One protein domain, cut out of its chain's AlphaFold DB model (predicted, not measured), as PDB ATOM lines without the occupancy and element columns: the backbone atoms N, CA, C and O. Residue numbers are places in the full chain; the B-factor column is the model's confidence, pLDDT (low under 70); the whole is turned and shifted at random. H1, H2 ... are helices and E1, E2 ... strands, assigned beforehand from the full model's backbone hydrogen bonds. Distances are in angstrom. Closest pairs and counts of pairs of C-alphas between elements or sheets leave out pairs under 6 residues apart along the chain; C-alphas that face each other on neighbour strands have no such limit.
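This is residues 191 to 291 of the 294 residues of an uncharacterized protein of Deltaproteobacteria bacterium (UniProt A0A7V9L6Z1). A strongly twisted antiparallel sheet, with E3 as its long strand, has two helices, H1 and H2, side by side next to it and only grazing it, while long unnamed stretches pass round the outside. Short pairings tie residues 206 to 207 to E2 and residues 227 to 228 to E5. The printed part has 101 residues, with two named helices and five named strands; along the chain E1 comes first, then H1, then the strands E2 to E5, and H2 comes last; the sheet is branched, and E3 has three neighbours in it, E1, E2 and E4, while E5 is the neighbour of E4. The class is mixed, helices and strands, with under half of the residues in named elements. The whole is compact and rounded, with a radius of gyration of the C-alphas of 12.6 A and spans of 30 by 30 by 25 A.

E1, residues 195 to 197, is an edge strand and the antiparallel neighbour of E3, residues 249 to 256; N 196 and O 250 are 3.0 A apart, within hydrogen-bond range. H1, residues 211 to 219, is on the sheet but only grazes it; its closest C-alpha pair with E2, residues 238 to 243, is Ala 214 and Leu 242, 6.5 A. E2, E3, E4, residues 261 to 264, and E5, residues 274 to 277, form a meander, each strand the antiparallel neighbour of the one before. E2 and E3 are a hairpin, with N 240 and O 253 within hydrogen-bond range at 2.8 A. Pairing along E3 is staggered: E1, beside residues 249 to 251, and E4, beside residues 253 to 256, lie on one side of it, and E2 on the other side. E3 and E4 are a hairpin, with N 254 and O 263 within range at 2.8 A. E4 and E5 are a hairpin, with N 274 and O 264 within range at 2.8 A. H2, residues 281 to 289, also only grazes the sheet. H1 and H2 touch, their closest C-alphas being those of Val 217 and Leu 284, 6.4 A apart, at a shallow tilt of 18 degrees, opposite ways. In H1 and H2 every O i to N i+4 pair is within hydrogen-bond range.

E1 begins at C-alpha 195, (-44.265, 5.196, -9.346), and measures 7.2 A from first to last C-alpha. H1 measures 12.3 A and E2 16.1 A. E3, the longest strand, measures 22.4 A and ends at C-alpha 256, (-28.954, -6.289, -3.620). E4 measures 10.0 A and E5 10.2 A. H2 measures 12.3 A and ends at C-alpha 289, (-28.816, 2.218, 8.590).

The two C-alphas farthest apart, those of Pro 230 and Pro 247, are 32.9 A apart. The printed part has no cut. The links E1 to H1, with 13 residues, and H1 to E2, with 18, are long. The mean pLDDT of the printed part is 90.1, and residues 230 to 234 are under 70.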
ATOM      1  N   ASP A 191     -36.814   9.929 -12.173       89.81
ATOM      2  CA  ASP A 191     -38.074  10.619 -12.457       89.81
ATOM      3  C   ASP A 191     -38.864   9.915 -13.572       89.81
ATOM      4  O   ASP A 191     -40.091   9.997 -13.624       89.81
ATOM      5  N   SER A 192     -38.165   9.154 -14.418       90.81
ATOM      6  CA  SER A 192     -38.758   8.297 -15.447       90.81
ATOM      7  C   SER A 192     -39.181   6.912 -14.935       90.81
ATOM      8  O   SER A 192     -39.797   6.152 -15.682       90.81
ATOM      9  N   LEU A 193     -38.866   6.543 -13.686       92.38
ATOM     10  CA  LEU A 193     -39.273   5.244 -13.144       92.38
ATOM     11  C   LEU A 193     -40.783   5.208 -12.876       92.38
ATOM     12  O   LEU A 193     -41.353   6.195 -12.403       92.38
ATOM     13  N   PRO A 194     -41.443   4.051 -13.047       93.06
ATOM     14  CA  PRO A 194     -42.828   3.908 -12.632       93.06
ATOM     15  C   PRO A 194     -42.948   4.135 -11.121       93.06
ATOM     16  O   PRO A 194     -42.212   3.556 -10.317       93.06
ATOM     17  N   ALA A 195     -43.894   4.988 -10.737       95.25
ATOM     18  CA  ALA A 195     -44.265   5.196  -9.346       95.25
ATOM     19  C   ALA A 195     -45.507   4.364  -9.010       95.25
ATOM     20  O   ALA A 195     -46.380   4.151  -9.853       95.25
ATOM     21  N   SER A 196     -45.612   3.917  -7.764       92.94
ATOM     22  CA  SER A 196     -46.782   3.183  -7.267       92.94
ATOM     23  C   SER A 196     -47.054   3.523  -5.801       92.94
ATOM     24  O   SER A 196     -46.131   3.950  -5.099       92.94
ATOM     25  N   PRO A 197     -48.301   3.383  -5.316       93.94
ATOM     26  CA  PRO A 197     -48.571   3.471  -3.887       93.94
ATOM     27  C   PRO A 197     -47.875   2.323  -3.149       93.94
ATOM     28  O   PRO A 197     -47.688   1.231  -3.691       93.94
ATOM     29  N   LEU A 198     -47.511   2.556  -1.891       89.69
ATOM     30  CA  LEU A 198     -46.904   1.521  -1.061       89.69
ATOM     31  C   LEU A 198     -47.934   0.453  -0.699       89.69
ATOM     32  O   LEU A 198     -49.000   0.754  -0.167       89.69
ATOM     33  N   GLY A 199     -47.598  -0.809  -0.964       85.56
ATOM     34  CA  GLY A 199     -48.382  -1.938  -0.473       85.56
ATOM     35  C   GLY A 199     -48.306  -2.046   1.053       85.56
ATOM     36  O   GLY A 199     -47.261  -1.746   1.635       85.56
ATOM     37  N   LEU A 200     -49.392  -2.519   1.674       81.56
ATOM     38  CA  LEU A 200     -49.531  -2.671   3.132       81.56
ATOM     39  C   LEU A 200     -48.551  -3.686   3.746       81.56
ATOM     40  O   LEU A 200     -48.225  -3.581   4.923       81.56
ATOM     41  N   TYR A 201     -48.074  -4.649   2.952       80.12
ATOM     42  CA  TYR A 201     -47.212  -5.738   3.412       80.12
ATOM     43  C   TYR A 201     -45.991  -5.860   2.494       80.12
ATOM     44  O   TYR A 201     -46.082  -6.483   1.433       80.12
ATOM     45  N   PRO A 202     -44.856  -5.222   2.831       81.81
ATOM     46  CA  PRO A 202     -43.646  -5.373   2.041       81.81
ATOM     47  C   PRO A 202     -43.015  -6.751   2.278       81.81
ATOM     48  O   PRO A 202     -42.974  -7.246   3.401       81.81
ATOM     49  N   ALA A 203     -42.476  -7.359   1.220       79.00
ATOM     50  CA  ALA A 203     -41.743  -8.626   1.313       79.00
ATOM     51  C   ALA A 203     -40.355  -8.479   1.979       79.00
ATOM     52  O   ALA A 203     -39.740  -9.472   2.358       79.00
ATOM     53  N   HIS A 204     -39.862  -7.245   2.116       83.69
ATOM     54  CA  HIS A 204     -38.537  -6.906   2.636       83.69
ATOM     55  C   HIS A 204     -38.623  -5.657   3.525       83.69
ATOM     56  O   HIS A 204     -39.581  -4.893   3.386       83.69
ATOM     57  N   PRO A 205     -37.633  -5.393   4.399       92.31
ATOM     58  CA  PRO A 205     -37.561  -4.131   5.126       92.31
ATOM     59  C   PRO A 205     -37.655  -2.946   4.160       92.31
ATOM     60  O   PRO A 205     -36.858  -2.843   3.223       92.31
ATOM     61  N   ARG A 206     -38.637  -2.067   4.376       95.31
ATOM     62  CA  ARG A 206     -38.839  -0.865   3.568       95.31
ATOM     63  C   ARG A 206     -38.253   0.343   4.285       95.31
ATOM     64  O   ARG A 206     -38.503   0.554   5.470       95.31
ATOM     65  N   LEU A 207     -37.482   1.134   3.555       96.56
ATOM     66  CA  LEU A 207     -36.872   2.368   4.028       96.56
ATOM     67  C   LEU A 207     -37.471   3.548   3.259       96.56
ATOM     68  O   LEU A 207     -37.625   3.488   2.035       96.56
ATOM     69  N   LEU A 208     -37.808   4.613   3.987       95.62
ATOM     70  CA  LEU A 208     -38.454   5.818   3.456       95.62
ATOM     71  C   LEU A 208     -37.492   7.009   3.543       95.62
ATOM     72  O   LEU A 208     -37.591   7.809   4.475       95.62
ATOM     73  N   PRO A 209     -36.521   7.132   2.622       95.38
ATOM     74  CA  PRO A 209     -35.640   8.286   2.625       95.38
ATOM     75  C   PRO A 209     -36.427   9.568   2.341       95.38
ATOM     76  O   PRO A 209     -37.272   9.614   1.443       95.38
ATOM     77  N   ASP A 210     -36.103  10.632   3.074       93.50
ATOM     78  CA  ASP A 210     -36.485  11.977   2.662       93.50
ATOM     79  C   ASP A 210     -35.729  12.389   1.382       93.50
ATOM     80  O   ASP A 210     -34.872  11.666   0.862       93.50
ATOM     81  N   LEU A 211     -36.039  13.572   0.849       91.56
ATOM     82  CA  LEU A 211     -35.434  14.046  -0.394       91.56
ATOM     83  C   LEU A 211     -33.903  14.186  -0.303       91.56
ATOM     84  O   LEU A 211     -33.208  13.948  -1.293       91.56
ATOM     85  N   ALA A 212     -33.370  14.586   0.853       94.69
ATOM     86  CA  ALA A 212     -31.934  14.773   1.033       94.69
ATOM     87  C   ALA A 212     -31.220  13.417   1.064       94.69
ATOM     88  O   ALA A 212     -30.263  13.208   0.318       94.69
ATOM     89  N   ALA A 213     -31.739  12.471   1.842       95.25
ATOM     90  CA  ALA A 213     -31.183  11.135   1.947       95.25
ATOM     91  C   ALA A 213     -31.316  10.349   0.633       95.25
ATOM     92  O   ALA A 213     -30.375   9.668   0.224       95.25
ATOM     93  N   ALA A 214     -32.436  10.500  -0.084       95.31
ATOM     94  CA  ALA A 214     -32.621   9.918  -1.412       95.31
ATOM     95  C   ALA A 214     -31.549  10.418  -2.390       95.31
ATOM     96  O   ALA A 214     -30.943   9.622  -3.107       95.31
ATOM     97  N   ARG A 215     -31.252  11.726  -2.384       95.12
ATOM     98  CA  ARG A 215     -30.172  12.298  -3.203       95.12
ATOM     99  C   ARG A 215     -28.811  11.721  -2.831       95.12
ATOM    100  O   ARG A 215     -28.079  11.341  -3.740       95.12
ATOM    101  N   SER A 216     -28.492  11.619  -1.540       96.88
ATOM    102  CA  SER A 216     -27.228  11.034  -1.079       96.88
ATOM    103  C   SER A 216     -27.075   9.579  -1.519       96.88
ATOM    104  O   SER A 216     -26.036   9.219  -2.056       96.88
ATOM    105  N   VAL A 217     -28.121   8.755  -1.386       96.44
ATOM    106  CA  VAL A 217     -28.105   7.366  -1.872       96.44
ATOM    107  C   VAL A 217     -27.887   7.319  -3.385       96.44
ATOM    108  O   VAL A 217     -27.011   6.607  -3.868       96.44
ATOM    109  N   LEU A 218     -28.638   8.114  -4.149       96.00
ATOM    110  CA  LEU A 218     -28.561   8.121  -5.610       96.00
ATOM    111  C   LEU A 218     -27.260   8.718  -6.171       96.00
ATOM    112  O   LEU A 218     -27.012   8.574  -7.371       96.00
ATOM    113  N   GLN A 219     -26.471   9.437  -5.367       96.81
ATOM    114  CA  GLN A 219     -25.123   9.890  -5.735       96.81
ATOM    115  C   GLN A 219     -24.106   8.748  -5.697       96.81
ATOM    116  O   GLN A 219     -23.127   8.801  -6.429       96.81
ATOM    117  N   LEU A 220     -24.359   7.707  -4.900       96.56
ATOM    118  CA  LEU A 220     -23.499   6.526  -4.825       96.56
ATOM    119  C   LEU A 220     -23.781   5.521  -5.942       96.56
ATOM    120  O   LEU A 220     -23.032   4.567  -6.104       96.56
ATOM    121  N   VAL A 221     -24.861   5.689  -6.706       96.50
ATOM    122  CA  VAL A 221     -25.245   4.761  -7.774       96.50
ATOM    123  C   VAL A 221     -24.610   5.195  -9.092       96.50
ATOM    124  O   VAL A 221     -24.827   6.316  -9.557       96.50
ATOM    125  N   ARG A 222     -23.904   4.284  -9.769       92.00
ATOM    126  CA  ARG A 222     -23.362   4.503 -11.118       92.00
ATOM    127  C   ARG A 222     -24.471   4.486 -12.164       92.00
ATOM    128  O   ARG A 222     -24.631   3.529 -12.919       92.00
ATOM    129  N   ARG A 223     -25.216   5.586 -12.254       93.81
ATOM    130  CA  ARG A 223     -26.420   5.717 -13.096       93.81
ATOM    131  C   ARG A 223     -26.195   5.411 -14.572       93.81
ATOM    132  O   ARG A 223     -27.114   4.959 -15.232       93.81
ATOM    133  N   GLY A 224     -24.993   5.642 -15.093       89.19
ATOM    134  CA  GLY A 224     -24.639   5.333 -16.481       89.19
ATOM    135  C   GLY A 224     -24.210   3.884 -16.725       89.19
ATOM    136  O   GLY A 224     -23.748   3.592 -17.819       89.19
ATOM    137  N   HIS A 225     -24.278   2.995 -15.738       86.56
ATOM    138  CA  HIS A 225     -23.786   1.617 -15.842       86.56
ATOM    139  C   HIS A 225     -24.906   0.606 -15.574       86.56
ATOM    140  O   HIS A 225     -24.672  -0.436 -14.968       86.56
ATOM    141  N   GLY A 226     -26.129   0.938 -15.998       89.38
ATOM    142  CA  GLY A 226     -27.264   0.030 -15.916       89.38
ATOM    143  C   GLY A 226     -27.069  -1.181 -16.815       89.38
ATOM    144  O   GLY A 226     -26.794  -1.024 -18.005       89.38
ATOM    145  N   ALA A 227     -27.249  -2.368 -16.248       85.81
ATOM    146  CA  ALA A 227     -27.274  -3.628 -16.976       85.81
ATOM    147  C   ALA A 227     -28.580  -4.362 -16.673       85.81
ATOM    148  O   ALA A 227     -29.032  -4.409 -15.525       85.81
ATOM    149  N   GLN A 228     -29.210  -4.928 -17.702       82.69
ATOM    150  CA  GLN A 228     -30.334  -5.830 -17.483       82.69
ATOM    151  C   GLN A 228     -29.819  -7.052 -16.734       82.69
ATOM    152  O   GLN A 228     -28.828  -7.653 -17.142       82.69
ATOM    153  N   MET A 229     -30.482  -7.410 -15.641       71.31
ATOM    154  CA  MET A 229     -30.066  -8.559 -14.858       71.31
ATOM    155  C   MET A 229     -30.827  -9.799 -15.347       71.31
ATOM    156  O   MET A 229     -32.057  -9.838 -15.209       71.31
ATOM    157  N   PRO A 230     -30.155 -10.805 -15.937       57.75
ATOM    158  CA  PRO A 230     -30.818 -12.021 -16.384       57.75
ATOM    159  C   PRO A 230     -31.212 -12.855 -15.163       57.75
ATOM    160  O   PRO A 230     -30.393 -13.533 -14.556       57.75
ATOM    161  N   GLY A 231     -32.481 -12.769 -14.763       55.12
ATOM    162  CA  GLY A 231     -33.109 -13.763 -13.887       55.12
ATOM    163  C   GLY A 231     -32.530 -13.929 -12.476       55.12
ATOM    164  O   GLY A 231     -32.910 -14.886 -11.808       55.12
ATOM    165  N   LEU A 232     -31.659 -13.039 -11.981       50.59
ATOM    166  CA  LEU A 232     -31.170 -13.114 -10.597       50.59
ATOM    167  C   LEU A 232     -32.344 -12.939  -9.617       50.59
ATOM    168  O   LEU A 232     -32.863 -11.833  -9.409       50.59
ATOM    169  N   LEU A 233     -32.721 -14.045  -8.977       59.72
ATOM    170  CA  LEU A 233     -33.667 -14.114  -7.861       59.72
ATOM    171  C   LEU A 233     -33.051 -13.647  -6.537       59.72
ATOM    172  O   LEU A 233     -33.653 -13.865  -5.488       59.72
ATOM    173  N   THR A 234     -31.872 -13.012  -6.559       69.75
ATOM    174  CA  THR A 234     -31.208 -12.551  -5.339       69.75
ATOM    175  C   THR A 234     -32.183 -11.697  -4.531       69.75
ATOM    176  O   THR A 234     -32.669 -10.673  -5.042       69.75
ATOM    177  N   PRO A 235     -32.525 -12.131  -3.303       82.19
ATOM    178  CA  PRO A 235     -33.450 -11.394  -2.467       82.19
ATOM    179  C   PRO A 235     -32.833 -10.036  -2.155       82.19
ATOM    180  O   PRO A 235     -31.633  -9.921  -1.900       82.19
ATOM    181  N   SER A 236     -33.647  -8.987  -2.201       90.69
ATOM    182  CA  SER A 236     -33.170  -7.665  -1.816       90.69
ATOM    183  C   SER A 236     -32.988  -7.593  -0.307       90.69
ATOM    184  O   SER A 236     -33.881  -7.999   0.438       90.69
ATOM    185  N   THR A 237     -31.876  -7.016   0.140       92.56
ATOM    186  CA  THR A 237     -31.619  -6.733   1.556       92.56
ATOM    187  C   THR A 237     -32.658  -5.753   2.105       92.56
ATOM    188  O   THR A 237     -33.145  -5.911   3.224       92.56
ATOM    189  N   CYS A 238     -33.030  -4.752   1.305       95.69
ATOM    190  CA  CYS A 238     -34.110  -3.822   1.609       95.69
ATOM    191  C   CYS A 238     -34.703  -3.199   0.337       95.69
ATOM    192  O   CYS A 238     -34.119  -3.248  -0.750       95.69
ATOM    193  N   GLU A 239     -35.877  -2.595   0.502       96.12
ATOM    194  CA  GLU A 239     -36.540  -1.766  -0.498       96.12
ATOM    195  C   GLU A 239     -36.471  -0.294  -0.079       96.12
ATOM    196  O   GLU A 239     -36.842   0.065   1.036       96.12
ATOM    197  N   LEU A 240     -36.037   0.569  -0.991       97.00
ATOM    198  CA  LEU A 240     -36.109   2.018  -0.870       97.00
ATOM    199  C   LEU A 240     -37.342   2.518  -1.619       97.00
ATOM    200  O   LEU A 240     -37.482   2.304  -2.826       97.00
ATOM    201  N   ALA A 241     -38.215   3.210  -0.898       96.62
ATOM    202  CA  ALA A 241     -39.372   3.891  -1.456       96.62
ATOM    203  C   ALA A 241     -39.045   5.379  -1.626       96.62
ATOM    204  O   ALA A 241     -39.180   6.167  -0.692       96.62
ATOM    205  N   LEU A 242     -38.580   5.759  -2.818       96.19
ATOM    206  CA  LEU A 242     -38.222   7.144  -3.116       96.19
ATOM    207  C   LEU A 242     -39.481   7.965  -3.422       96.19
ATOM    208  O   LEU A 242     -40.314   7.498  -4.200       96.19
ATOM    209  N   PRO A 243     -39.635   9.179  -2.869       92.75
ATOM    210  CA  PRO A 243     -40.799  10.013  -3.150       92.75
ATOM    211  C   PRO A 243     -40.887  10.360  -4.644       92.75
ATOM    212  O   PRO A 243     -39.886  10.733  -5.251       92.75
ATOM    213  N   SER A 244     -42.087  10.244  -5.222       94.31
ATOM    214  CA  SER A 244     -42.381  10.704  -6.588       94.31
ATOM    215  C   SER A 244     -43.046  12.086  -6.587       94.31
ATOM    216  O   SER A 244     -43.487  12.577  -5.547       94.31
ATOM    217  N   ALA A 245     -43.196  12.694  -7.766       92.94
ATOM    218  CA  ALA A 245     -43.948  13.942  -7.922       92.94
ATOM    219  C   ALA A 245     -45.439  13.815  -7.538       92.94
ATOM    220  O   ALA A 245     -46.088  14.815  -7.225       92.94
ATOM    221  N   LYS A 246     -46.001  12.598  -7.553       93.62
ATOM    222  CA  LYS A 246     -47.391  12.343  -7.166       93.62
ATOM    223  C   LYS A 246     -47.466  12.044  -5.656       93.62
ATOM    224  O   LYS A 246     -46.854  11.075  -5.205       93.62
ATOM    225  N   PRO A 247     -48.238  12.813  -4.862       93.06
ATOM    226  CA  PRO A 247     -48.350  12.585  -3.423       93.06
ATOM    227  C   PRO A 247     -48.797  11.158  -3.080       93.06
ATOM    228  O   PRO A 247     -49.746  10.636  -3.667       93.06
ATOM    229  N   GLY A 248     -48.106  10.525  -2.127       92.62
ATOM    230  CA  GLY A 248     -48.379   9.151  -1.687       92.62
ATOM    231  C   GLY A 248     -47.914   8.051  -2.652       92.62
ATOM    232  O   GLY A 248     -48.217   6.882  -2.423       92.62
ATOM    233  N   TRP A 249     -47.206   8.405  -3.728       95.81
ATOM    234  CA  TRP A 249     -46.642   7.465  -4.698       95.81
ATOM    235  C   TRP A 249     -45.118   7.503  -4.651       95.81
ATOM    236  O   TRP A 249     -44.519   8.563  -4.454       95.81
ATOM    237  N   PHE A 250     -44.503   6.342  -4.866       95.81
ATOM    238  CA  PHE A 250     -43.070   6.151  -4.685       95.81
ATOM    239  C   PHE A 250     -42.455   5.371  -5.845       95.81
ATOM    240  O   PHE A 250     -43.059   4.422  -6.356       95.81
ATOM    241  N   HIS A 251     -41.234   5.748  -6.222       95.50
ATOM    242  CA  HIS A 251     -40.366   4.935  -7.068       95.50
ATOM    243  C   HIS A 251     -39.689   3.874  -6.201       95.50
ATOM    244  O   HIS A 251     -39.257   4.152  -5.080       95.50
ATOM    245  N   ARG A 252     -39.594   2.646  -6.711       94.94
ATOM    246  CA  ARG A 252     -39.050   1.509  -5.961       94.94
ATOM    247  C   ARG A 252     -37.632   1.200  -6.416       94.94
ATOM    248  O   ARG A 252     -37.400   0.933  -7.593       94.94
ATOM    249  N   LEU A 253     -36.711   1.193  -5.461       96.00
ATOM    250  CA  LEU A 253     -35.339   0.725  -5.619       96.00
ATOM    251  C   LEU A 253     -35.119  -0.454  -4.672       96.00
ATOM    252  O   LEU A 253     -35.547  -0.423  -3.524       96.00
ATOM    253  N   GLN A 254     -34.433  -1.489  -5.129       95.31
ATOM    254  CA  GLN A 254     -34.081  -2.646  -4.313       95.31
ATOM    255  C   GLN A 254     -32.574  -2.718  -4.141       95.31
ATOM    256  O   GLN A 254     -31.839  -2.649  -5.120       95.31
ATOM    257  N   VAL A 255     -32.113  -2.871  -2.905       95.19
ATOM    258  CA  VAL A 255     -30.686  -3.017  -2.602       95.19
ATOM    259  C   VAL A 255     -30.342  -4.502  -2.615       95.19
ATOM    260  O   VAL A 255     -30.981  -5.284  -1.911       95.19
ATOM    261  N   LEU A 256     -29.370  -4.898  -3.432       92.25
ATOM    262  CA  LEU A 256     -28.954  -6.289  -3.620       92.25
ATOM    263  C   LEU A 256     -27.520  -6.499  -3.134       92.25
ATOM    264  O   LEU A 256     -26.763  -5.534  -3.031       92.25
ATOM    265  N   LEU A 257     -27.160  -7.767  -2.895       86.81
ATOM    266  CA  LEU A 257     -25.783  -8.208  -2.628       86.81
ATOM    267  C   LEU A 257     -25.088  -7.312  -1.594       86.81
ATOM    268  O   LEU A 257     -24.042  -6.728  -1.846       86.81
ATOM    269  N   ASP A 258     -25.747  -7.126  -0.447       87.25
ATOM    270  CA  ASP A 258     -25.229  -6.327   0.668       87.25
ATOM    271  C   ASP A 258     -24.826  -4.886   0.272       87.25
ATOM    272  O   ASP A 258     -23.854  -4.313   0.769       87.25
ATOM    273  N   GLY A 259     -25.575  -4.275  -0.649       90.94
ATOM    274  CA  GLY A 259     -25.368  -2.888  -1.067       90.94
ATOM    275  C   GLY A 259     -24.453  -2.697  -2.269       90.94
ATOM    276  O   GLY A 259     -24.212  -1.554  -2.639       90.94
ATOM    277  N   GLU A 260     -23.955  -3.764  -2.892       90.31
ATOM    278  CA  GLU A 260     -23.118  -3.643  -4.092       90.31
ATOM    279  C   GLU A 260     -23.907  -3.168  -5.320       90.31
ATOM    280  O   GLU A 260     -23.357  -2.511  -6.207       90.31
ATOM    281  N   PHE A 261     -25.212  -3.457  -5.360       94.06
ATOM    282  CA  PHE A 261     -26.074  -3.094  -6.481       94.06
ATOM    283  C   PHE A 261     -27.414  -2.525  -6.026       94.06
ATOM    284  O   PHE A 261     -27.986  -2.918  -5.006       94.06
ATOM    285  N   VAL A 262     -27.960  -1.649  -6.865       95.31
ATOM    286  CA  VAL A 262     -29.347  -1.194  -6.806       95.31
ATOM    287  C   VAL A 262     -30.092  -1.720  -8.024       95.31
ATOM    288  O   VAL A 262     -29.678  -1.487  -9.156       95.31
ATOM    289  N   ARG A 263     -31.219  -2.396  -7.800       94.31
ATOM    290  CA  ARG A 263     -32.146  -2.867  -8.830       94.31
ATOM    291  C   ARG A 263     -33.365  -1.958  -8.930       94.31
ATOM    292  O   ARG A 263     -33.962  -1.598  -7.917       94.31
ATOM    293  N   VAL A 264     -33.765  -1.649 -10.158       94.75
ATOM    294  CA  VAL A 264     -35.011  -0.943 -10.491       94.75
ATOM    295  C   VAL A 264     -35.757  -1.661 -11.610       94.75
ATOM    296  O   VAL A 264     -35.199  -2.516 -12.295       94.75
ATOM    297  N   TYR A 265     -37.017  -1.284 -11.807       92.06
ATOM    298  CA  TYR A 265     -37.918  -1.880 -12.793       92.06
ATOM    299  C   TYR A 265     -38.499  -0.787 -13.698       92.06
ATOM    300  O   TYR A 265     -39.659  -0.410 -13.527       92.06
ATOM    301  N   PRO A 266     -37.697  -0.219 -14.619       89.38
ATOM    302  CA  PRO A 266     -38.138   0.895 -15.459       89.38
ATOM    303  C   PRO A 266     -39.330   0.512 -16.346       89.38
ATOM    304  O   PRO A 266     -40.215   1.328 -16.569       89.38
ATOM    305  N   ASP A 267     -39.388  -0.750 -16.772       86.38
ATOM    306  CA  ASP A 267     -40.424  -1.273 -17.665       86.38
ATOM    307  C   ASP A 267     -41.568  -1.987 -16.911       86.38
ATOM    308  O   ASP A 267     -42.374  -2.679 -17.529       86.38
ATOM    309  N   GLY A 268     -41.642  -1.838 -15.581       84.69
ATOM    310  CA  GLY A 268     -42.625  -2.514 -14.724       84.69
ATOM    311  C   GLY A 268     -42.084  -3.752 -14.000       84.69
ATOM    312  O   GLY A 268     -41.059  -4.325 -14.366       84.69
ATOM    313  N   ASN A 269     -42.766  -4.156 -12.918       80.94
ATOM    314  CA  ASN A 269     -42.317  -5.247 -12.031       80.94
ATOM    315  C   ASN A 269     -42.451  -6.649 -12.656       80.94
ATOM    316  O   ASN A 269     -41.918  -7.613 -12.115       80.94
ATOM    317  N   ASP A 270     -43.194  -6.771 -13.755       77.31
ATOM    318  CA  ASP A 270     -43.372  -7.980 -14.564       77.31
ATOM    319  C   ASP A 270     -42.255  -8.166 -15.607       77.31
ATOM    320  O   ASP A 270     -42.172  -9.208 -16.261       77.31
ATOM    321  N   ARG A 271     -41.377  -7.168 -15.762       81.62
ATOM    322  CA  ARG A 271     -40.212  -7.207 -16.647       81.62
ATOM    323  C   ARG A 271     -38.920  -7.434 -15.853       81.62
ATOM    324  O   ARG A 271     -38.867  -7.141 -14.657       81.62
ATOM    325  N   PRO A 272     -37.855  -7.955 -16.491       82.50
ATOM    326  CA  PRO A 272     -36.560  -8.100 -15.836       82.50
ATOM    327  C   PRO A 272     -36.049  -6.762 -15.290       82.50
ATOM    328  O   PRO A 272     -36.074  -5.747 -15.985       82.50
ATOM    329  N   GLY A 273     -35.567  -6.770 -14.046       88.88
ATOM    330  CA  GLY A 273     -34.995  -5.581 -13.425       88.88
ATOM    331  C   GLY A 273     -33.666  -5.168 -14.064       88.88
ATOM    332  O   GLY A 273     -32.924  -5.990 -14.607       88.88
ATOM    333  N   VAL A 274     -33.344  -3.884 -13.950       91.75
ATOM    334  CA  VAL A 274     -32.050  -3.311 -14.334       91.75
ATOM    335  C   VAL A 274     -31.255  -3.040 -13.064       91.75
ATOM    336  O   VAL A 274     -31.773  -2.411 -12.139       91.75
ATOM    337  N   VAL A 275     -30.013  -3.515 -13.014       92.94
ATOM    338  CA  VAL A 275     -29.094  -3.278 -11.900       92.94
ATOM    339  C   VAL A 275     -28.082  -2.199 -12.217       92.94
ATOM    340  O   VAL A 275     -27.599  -2.081 -13.340       92.94
ATOM    341  N   PHE A 276     -27.751  -1.435 -11.187       93.75
ATOM    342  CA  PHE A 276     -26.789  -0.353 -11.219       93.75
ATOM    343  C   PHE A 276     -25.775  -0.569 -10.094       93.75
ATOM    344  O   PHE A 276     -26.193  -0.722  -8.942       93.75
ATOM    345  N   PRO A 277     -24.467  -0.589 -10.396       91.62
ATOM    346  CA  PRO A 277     -23.452  -0.762  -9.371       91.62
ATOM    347  C   PRO A 277     -23.374   0.465  -8.462       91.62
ATOM    348  O   PRO A 277     -23.621   1.599  -8.891       91.62
ATOM    349  N   VAL A 278     -23.007   0.227  -7.210       94.44
ATOM    350  CA  VAL A 278     -22.790   1.256  -6.191       94.44
ATOM    351  C   VAL A 278     -21.290   1.533  -6.065       94.44
ATOM    352  O   VAL A 278     -20.482   0.611  -6.044       94.44
ATOM    353  N   GLU A 279     -20.897   2.806  -6.024       90.88
ATOM    354  CA  GLU A 279     -19.490   3.226  -5.961       90.88
ATOM    355  C   GLU A 279     -18.859   3.001  -4.591       90.88
ATOM    356  O   GLU A 279     -17.706   2.588  -4.507       90.88
ATOM    357  N   ASP A 280     -19.615   3.278  -3.528       92.38
ATOM    358  CA  ASP A 280     -19.176   3.121  -2.145       92.38
ATOM    359  C   ASP A 280     -20.241   2.364  -1.347       92.38
ATOM    360  O   ASP A 280     -21.145   2.937  -0.729       92.38
ATOM    361  N   THR A 281     -20.124   1.037  -1.372       93.62
ATOM    362  CA  THR A 281     -21.004   0.119  -0.645       93.62
ATOM    363  C   THR A 281     -21.005   0.398   0.860       93.62
ATOM    364  O   THR A 281     -22.045   0.289   1.512       93.62
ATOM    365  N   ARG A 282     -19.866   0.805   1.442       93.69
ATOM    366  CA  ARG A 282     -19.761   1.067   2.885       93.69
ATOM    367  C   ARG A 282     -20.552   2.311   3.268       93.69
ATOM    368  O   ARG A 282     -21.305   2.280   4.241       93.69
ATOM    369  N   LEU A 283     -20.388   3.393   2.511       95.75
ATOM    370  CA  LEU A 283     -21.137   4.626   2.727       95.75
ATOM    371  C   LEU A 283     -22.632   4.410   2.490       95.75
ATOM    372  O   LEU A 283     -23.438   4.891   3.285       95.75
ATOM    373  N   LEU A 284     -23.009   3.621   1.475       97.12
ATOM    374  CA  LEU A 284     -24.407   3.261   1.260       97.12
ATOM    375  C   LEU A 284     -24.990   2.565   2.494       97.12
ATOM    376  O   LEU A 284     -26.036   2.981   2.978       97.12
ATOM    377  N   ARG A 285     -24.306   1.565   3.066       95.31
ATOM    378  CA  ARG A 285     -24.779   0.878   4.284       95.31
ATOM    379  C   ARG A 285     -24.975   1.829   5.462       95.31
ATOM    380  O   ARG A 285     -25.979   1.716   6.162       95.31
ATOM    381  N   LEU A 286     -24.053   2.772   5.665       96.19
ATOM    382  CA  LEU A 286     -24.177   3.780   6.722       96.19
ATOM    383  C   LEU A 286     -25.407   4.671   6.513       96.19
ATOM    384  O   LEU A 286     -26.148   4.910   7.463       96.19
ATOM    385  N   LEU A 287     -25.650   5.114   5.275       96.75
ATOM    386  CA  LEU A 287     -26.848   5.885   4.937       96.75
ATOM    387  C   LEU A 287     -28.116   5.065   5.183       96.75
ATOM    388  O   LEU A 287     -29.016   5.544   5.863       96.75
ATOM    389  N   LEU A 288     -28.172   3.823   4.689       96.19
ATOM    390  CA  LEU A 288     -29.329   2.936   4.841       96.19
ATOM    391  C   LEU A 288     -29.653   2.642   6.312       96.19
ATOM    392  O   LEU A 288     -30.825   2.611   6.679       96.19
ATOM    393  N   ALA A 289     -28.637   2.466   7.160       95.62
ATOM    394  CA  ALA A 289     -28.816   2.218   8.590       95.62
ATOM    395  C   ALA A 289     -29.421   3.417   9.345       95.62
ATOM    396  O   ALA A 289     -30.048   3.224  10.387       95.62
ATOM    397  N   ALA A 290     -29.246   4.635   8.826       95.12
ATOM    398  CA  ALA A 290     -29.787   5.860   9.409       95.12
ATOM    399  C   ALA A 290     -31.213   6.196   8.924       95.12
ATOM    400  O   ALA A 290     -31.831   7.120   9.453       95.12
ATOM    401  N   LEU A 291     -31.740   5.478   7.924       94.62
ATOM    402  CA  LEU A 291     -33.060   5.758   7.356       94.62
ATOM    403  C   LEU A 291     -34.204   5.266   8.255       94.62
ATOM    404  O   LEU A 291     -34.093   4.212   8.890       94.62
TER     405      LEU A 291